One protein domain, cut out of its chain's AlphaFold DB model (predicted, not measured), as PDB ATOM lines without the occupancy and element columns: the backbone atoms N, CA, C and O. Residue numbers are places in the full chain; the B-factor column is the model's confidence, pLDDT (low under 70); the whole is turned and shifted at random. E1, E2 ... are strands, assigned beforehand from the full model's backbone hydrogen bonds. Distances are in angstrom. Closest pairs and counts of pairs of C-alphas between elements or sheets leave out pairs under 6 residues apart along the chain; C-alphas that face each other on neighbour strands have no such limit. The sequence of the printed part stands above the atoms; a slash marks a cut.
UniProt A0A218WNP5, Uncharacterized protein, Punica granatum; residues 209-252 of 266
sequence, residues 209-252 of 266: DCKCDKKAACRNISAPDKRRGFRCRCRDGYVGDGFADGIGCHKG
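Overview. This is residues 209 to 252 of the 266 residues of an uncharacterized protein of Punica granatum (UniProt A0A218WNP5). Two antiparallel hairpins follow each other end to end: a long, narrow one, E1 and E2, and a small one, E3 and E4, set at the end where E1 begins and E2 finishes. The unnamed residues 209 to 215 run toward the small hairpin and turn back into E1, and the loop between E3 and E4, residues 241 to 248, bulges to one side. The printed part has 44 residues with no named helix and four named strands in the order E1, E2, E3, E4, making two antiparallel sheets of two strands, E1 - E2 and E3 - E4. The class is all strand, though under half of the residues, 20 of 44, are in named elements. The whole is elongated, with spans of 36 by 19 by 12 A, and only just compact, close to loose, with a radius of gyration of the C-alphas of 11.0 A.

Along the chain. The printed part begins at Asp 209, with its C-alpha at (-12.813, 55.616, -46.439). E1 holds residues 216 to 222, 19.2 A from first to last C-alpha, and begins at C-alpha 216 at (-14.459, 43.789, -53.758). E2 holds residues 228 to 234 and is 20.4 A long. E3, residues 238 to 240, measures 7.1 A. E4, residues 249 to 251, measures 7.0 A and ends at C-alpha 251 at (-13.722, 32.391, -55.315).

Arrangement. E1 and E2 form a hairpin with a tight link of 5 residues, antiparallel at 153 degrees between their directions. Among its backbone pairs within hydrogen-bond range are N 217 and O 233 at 2.8 A and N 231 and O 219 at 2.9 A. C-alphas 216 and 234 face each other, 4.1 A apart. A tight link of 3 residues joins E2 to E3; their closest C-alphas, those of Cys 234 and Gly 240, are 6.6 A apart. E3 and E4 form a hairpin with a short link of 8 residues, antiparallel at 133 degrees, with N 239 and O 250 within hydrogen-bond range at 2.9 A. The closest C-alphas of E2 and E4 are those of Cys 234 and Cys 249, 5.7 A apart. Those of E1 and E4 are Ala 216 and Cys 249, 6.5 A apart. E1 and E3 are only just apart, with their closest C-alphas at 8.2 A.

Size, cuts and confidence. The two C-alphas farthest apart are those of Asp 225 and Gly 252, at 36.0 A. The first and last printed C-alphas, of Asp 209 and Gly 252, are 26.5 A apart. The printed part has no cut, and no link between its strands is long. The mean pLDDT of the printed part is 92.7, and no printed residue is under 70.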
ATOM      1  N   ASP A 209     -13.209  55.992 -45.084       92.19
ATOM      2  CA  ASP A 209     -12.813  55.616 -46.439       92.19
ATOM      3  C   ASP A 209     -12.877  54.098 -46.651       92.19
ATOM      4  O   ASP A 209     -12.803  53.307 -45.711       92.19
ATOM      5  N   CYS A 210     -12.972  53.694 -47.917       94.69
ATOM      6  CA  CYS A 210     -13.069  52.301 -48.339       94.69
ATOM      7  C   CYS A 210     -11.973  51.400 -47.745       94.69
ATOM      8  O   CYS A 210     -10.792  51.561 -48.051       94.69
ATOM      9  N   LYS A 211     -12.385  50.367 -47.001       95.44
ATOM     10  CA  LYS A 211     -11.523  49.277 -46.500       95.44
ATOM     11  C   LYS A 211     -11.997  47.914 -47.005       95.44
ATOM     12  O   LYS A 211     -12.377  47.026 -46.242       95.44
ATOM     13  N   CYS A 212     -12.032  47.778 -48.324       97.12
ATOM     14  CA  CYS A 212     -12.542  46.583 -48.987       97.12
ATOM     15  C   CYS A 212     -11.437  45.577 -49.307       97.12
ATOM     16  O   CYS A 212     -10.284  45.950 -49.527       97.12
ATOM     17  N   ASP A 213     -11.810  44.301 -49.396       97.81
ATOM     18  CA  ASP A 213     -10.951  43.271 -49.976       97.81
ATOM     19  C   ASP A 213     -10.566  43.638 -51.423       97.81
ATOM     20  O   ASP A 213     -11.309  44.305 -52.147       97.81
ATOM     21  N   LYS A 214      -9.405  43.163 -51.883       97.00
ATOM     22  CA  LYS A 214      -8.883  43.457 -53.228       97.00
ATOM     23  C   LYS A 214      -9.818  43.008 -54.362       97.00
ATOM     24  O   LYS A 214      -9.747  43.565 -55.457       97.00
ATOM     25  N   LYS A 215     -10.676  42.010 -54.131       97.12
ATOM     26  CA  LYS A 215     -11.676  41.515 -55.096       97.12
ATOM     27  C   LYS A 215     -13.081  42.064 -54.826       97.12
ATOM     28  O   LYS A 215     -14.045  41.582 -55.417       97.12
ATOM     29  N   ALA A 216     -13.216  43.066 -53.965       96.81
ATOM     30  CA  ALA A 216     -14.459  43.789 -53.758       96.81
ATOM     31  C   ALA A 216     -14.484  45.110 -54.547       96.81
ATOM     32  O   ALA A 216     -13.467  45.652 -54.993       96.81
ATOM     33  N   ALA A 217     -15.691  45.611 -54.772       96.44
ATOM     34  CA  ALA A 217     -15.959  46.978 -55.173       96.44
ATOM     35  C   ALA A 217     -16.380  47.776 -53.935       96.44
ATOM     36  O   ALA A 217     -17.151  47.285 -53.106       96.44
ATOM     37  N   CYS A 218     -15.876  49.003 -53.823       96.12
ATOM     38  CA  CYS A 218     -16.332  49.933 -52.803       96.12
ATOM     39  C   CYS A 218     -17.461  50.803 -53.347       96.12
ATOM     40  O   CYS A 218     -17.373  51.321 -54.462       96.12
ATOM     41  N   ARG A 219     -18.489  51.010 -52.530       94.56
ATOM     42  CA  ARG A 219     -19.542  51.988 -52.766       94.56
ATOM     43  C   ARG A 219     -19.539  53.001 -51.631       94.56
ATOM     44  O   ARG A 219     -19.698  52.623 -50.472       94.56
ATOM     45  N   ASN A 220     -19.395  54.275 -51.977       94.31
ATOM     46  CA  ASN A 220     -19.564  55.366 -51.024       94.31
ATOM     47  C   ASN A 220     -21.052  55.557 -50.727       94.31
ATOM     48  O   ASN A 220     -21.878  55.554 -51.641       94.31
ATOM     49  N   ILE A 221     -21.366  55.734 -49.450       92.31
ATOM     50  CA  ILE A 221     -22.710  55.944 -48.926       92.31
ATOM     51  C   ILE A 221     -22.747  57.333 -48.303       92.31
ATOM     52  O   ILE A 221     -21.893  57.690 -47.490       92.31
ATOM     53  N   SER A 222     -23.745  58.123 -48.687       89.62
ATOM     54  CA  SER A 222     -24.020  59.392 -48.016       89.62
ATOM     55  C   SER A 222     -24.958  59.114 -46.852       89.62
ATOM     56  O   SER A 222     -26.159  58.944 -47.054       89.62
ATOM     57  N   ALA A 223     -24.404  59.024 -45.641       87.88
ATOM     58  CA  ALA A 223     -25.197  58.803 -44.440       87.88
ATOM     59  C   ALA A 223     -26.212  59.950 -44.233       87.88
ATOM     60  O   ALA A 223     -25.952  61.081 -44.662       87.88
ATOM     61  N   PRO A 224     -27.347  59.716 -43.547       87.06
ATOM     62  CA  PRO A 224     -28.352  60.757 -43.297       87.06
ATOM     63  C   PRO A 224     -27.809  62.005 -42.586       87.06
ATOM     64  O   PRO A 224     -28.292  63.114 -42.802       87.06
ATOM     65  N   ASP A 225     -26.776  61.844 -41.759       85.25
ATOM     66  CA  ASP A 225     -26.082  62.928 -41.055       85.25
ATOM     67  C   ASP A 225     -24.940  63.563 -41.870       85.25
ATOM     68  O   ASP A 225     -24.155  64.354 -41.344       85.25
ATOM     69  N   LYS A 226     -24.864  63.244 -43.167       81.94
ATOM     70  CA  LYS A 226     -23.855  63.700 -44.133       81.94
ATOM     71  C   LYS A 226     -22.432  63.226 -43.833       81.94
ATOM     72  O   LYS A 226     -21.495  63.700 -44.481       81.94
ATOM     73  N   ARG A 227     -22.236  62.293 -42.895       87.00
ATOM     74  CA  ARG A 227     -20.936  61.636 -42.736       87.00
ATOM     75  C   ARG A 227     -20.645  60.754 -43.948       87.00
ATOM     76  O   ARG A 227     -21.544  60.204 -44.588       87.00
ATOM     77  N   ARG A 228     -19.357  60.651 -44.280       89.88
ATOM     78  CA  ARG A 228     -18.884  59.752 -45.334       89.88
ATOM     79  C   ARG A 228     -18.938  58.327 -44.803       89.88
ATOM     80  O   ARG A 228     -18.239  58.007 -43.842       89.88
ATOM     81  N   GLY A 229     -19.781  57.517 -45.427       94.25
ATOM     82  CA  GLY A 229     -19.844  56.088 -45.199       94.25
ATOM     83  C   GLY A 229     -19.366  55.314 -46.419       94.25
ATOM     84  O   GLY A 229     -19.321  55.833 -47.537       94.25
ATOM     85  N   PHE A 230     -19.057  54.043 -46.221       95.62
ATOM     86  CA  PHE A 230     -18.757  53.118 -47.300       95.62
ATOM     87  C   PHE A 230     -19.347  51.740 -47.032       95.62
ATOM     88  O   PHE A 230     -19.716  51.372 -45.913       95.62
ATOM     89  N   ARG A 231     -19.408  50.964 -48.106       95.12
ATOM     90  CA  ARG A 231     -19.761  49.555 -48.095       95.12
ATOM     91  C   ARG A 231     -18.931  48.824 -49.134       95.12
ATOM     92  O   ARG A 231     -18.610  49.381 -50.185       95.12
ATOM     93  N   CYS A 232     -18.623  47.569 -48.851       96.06
ATOM     94  CA  CYS A 232     -17.916  46.698 -49.768       96.06
ATOM     95  C   CYS A 232     -18.853  45.615 -50.296       96.06
ATOM     96  O   CYS A 232     -19.705  45.111 -49.569       96.06
ATOM     97  N   ARG A 233     -18.697  45.263 -51.570       94.88
ATOM     98  CA  ARG A 233     -19.404  44.146 -52.196       94.88
ATOM     99  C   ARG A 233     -18.421  43.343 -53.028       94.88
ATOM    100  O   ARG A 233     -17.689  43.926 -53.826       94.88
ATOM    101  N   CYS A 234     -18.398  42.024 -52.859       95.00
ATOM    102  CA  CYS A 234     -17.581  41.167 -53.712       95.00
ATOM    103  C   CYS A 234     -17.967  41.334 -55.185       95.00
ATOM    104  O   CYS A 234     -19.147  41.448 -55.521       95.00
ATOM    105  N   ARG A 235     -16.957  41.400 -56.057       94.75
ATOM    106  CA  ARG A 235     -17.165  41.437 -57.508       94.75
ATOM    107  C   ARG A 235     -17.709  40.095 -57.990       94.75
ATOM    108  O   ARG A 235     -17.548  39.078 -57.318       94.75
ATOM    109  N   ASP A 236     -18.299  40.098 -59.177       92.50
ATOM    110  CA  ASP A 236     -18.868  38.895 -59.781       92.50
ATOM    111  C   ASP A 236     -17.845  37.745 -59.826       92.50
ATOM    112  O   ASP A 236     -16.665  37.939 -60.133       92.50
ATOM    113  N   GLY A 237     -18.298  36.539 -59.472       90.56
ATOM    114  CA  GLY A 237     -17.442  35.353 -59.322       90.56
ATOM    115  C   GLY A 237     -16.752  35.215 -57.957       90.56
ATOM    116  O   GLY A 237     -15.994  34.264 -57.749       90.56
ATOM    117  N   TYR A 238     -17.014  36.131 -57.021       92.75
ATOM    118  CA  TYR A 238     -16.533  36.063 -55.644       92.75
ATOM    119  C   TYR A 238     -17.685  36.140 -54.641       92.75
ATOM    120  O   TYR A 238     -18.692  36.803 -54.879       92.75
ATOM    121  N   VAL A 239     -17.506  35.487 -53.495       92.06
ATOM    122  CA  VAL A 239     -18.452  35.487 -52.371       92.06
ATOM    123  C   VAL A 239     -17.728  35.840 -51.070       92.06
ATOM    124  O   VAL A 239     -16.503  35.704 -50.976       92.06
ATOM    125  N   GLY A 240     -18.487  36.316 -50.084       92.19
ATOM    126  CA  GLY A 240     -17.994  36.753 -48.777       92.19
ATOM    127  C   GLY A 240     -18.521  38.134 -48.387       92.19
ATOM    128  O   GLY A 240     -19.385  38.690 -49.066       92.19
ATOM    129  N   ASP A 241     -17.993  38.686 -47.296       92.56
ATOM    130  CA  ASP A 241     -18.463  39.962 -46.736       92.56
ATOM    131  C   ASP A 241     -17.916  41.201 -47.459       92.56
ATOM    132  O   ASP A 241     -18.479  42.290 -47.360       92.56
ATOM    133  N   GLY A 242     -16.835  41.047 -48.227       95.44
ATOM    134  CA  GLY A 242     -16.236  42.123 -49.010       95.44
ATOM    135  C   GLY A 242     -15.252  43.024 -48.269       95.44
ATOM    136  O   GLY A 242     -14.620  43.858 -48.921       95.44
ATOM    137  N   PHE A 243     -15.067  42.872 -46.959       95.81
ATOM    138  CA  PHE A 243     -14.235  43.772 -46.155       95.81
ATOM    139  C   PHE A 243     -12.848  43.188 -45.899       95.81
ATOM    140  O   PHE A 243     -12.695  41.989 -45.692       95.81
ATOM    141  N   ALA A 244     -11.828  44.050 -45.874       94.81
ATOM    142  CA  ALA A 244     -10.459  43.627 -45.574       94.81
ATOM    143  C   ALA A 244     -10.288  43.169 -44.111       94.81
ATOM    144  O   ALA A 244      -9.492  42.276 -43.844       94.81
ATOM    145  N   ASP A 245     -11.068  43.753 -43.195       91.50
ATOM    146  CA  ASP A 245     -11.098  43.401 -41.766       91.50
ATOM    147  C   ASP A 245     -12.039  42.210 -41.465       91.50
ATOM    148  O   ASP A 245     -12.212  41.817 -40.310       91.50
ATOM    149  N   GLY A 246     -12.703  41.676 -42.496       91.19
ATOM    150  CA  GLY A 246     -13.610  40.536 -42.420       91.19
ATOM    151  C   GLY A 246     -13.001  39.258 -42.997       91.19
ATOM    152  O   GLY A 246     -11.789  39.054 -43.005       91.19
ATOM    153  N   ILE A 247     -13.866  38.385 -43.502       92.06
ATOM    154  CA  ILE A 247     -13.501  37.194 -44.280       92.06
ATOM    155  C   ILE A 247     -13.021  37.604 -45.684       92.06
ATOM    156  O   ILE A 247     -12.261  36.874 -46.327       92.06
ATOM    157  N   GLY A 248     -13.451  38.770 -46.171       94.50
ATOM    158  CA  GLY A 248     -13.105  39.279 -47.488       94.50
ATOM    159  C   GLY A 248     -13.790  38.496 -48.605       94.50
ATOM    160  O   GLY A 248     -14.842  37.884 -48.415       94.50
ATOM    161  N   CYS A 249     -13.201  38.533 -49.802       95.94
ATOM    162  CA  CYS A 249     -13.762  37.901 -50.995       95.94
ATOM    163  C   CYS A 249     -12.930  36.700 -51.450       95.94
ATOM    164  O   CYS A 249     -11.734  36.797 -51.769       95.94
ATOM    165  N   HIS A 250     -13.590  35.557 -51.597       93.94
ATOM    166  CA  HIS A 250     -12.995  34.323 -52.099       93.94
ATOM    167  C   HIS A 250     -13.752  33.807 -53.320       93.94
ATOM    168  O   HIS A 250     -14.899  34.177 -53.560       93.94
ATOM    169  N   LYS A 251     -13.073  33.007 -54.153       91.81
ATOM    170  CA  LYS A 251     -13.722  32.391 -55.315       91.81
ATOM    171  C   LYS A 251     -14.788  31.438 -54.791       91.81
ATOM    172  O   LYS A 251     -14.450  30.452 -54.143       91.81
ATOM    173  N   GLY A 252     -16.042  31.741 -55.078       71.12
ATOM    174  CA  GLY A 252     -17.169  30.862 -54.812       71.12
ATOM    175  C   GLY A 252     -17.860  30.548 -56.123       71.12
ATOM    176  O   GLY A 252     -17.916  31.395 -57.017       71.12
TER     177      GLY A 252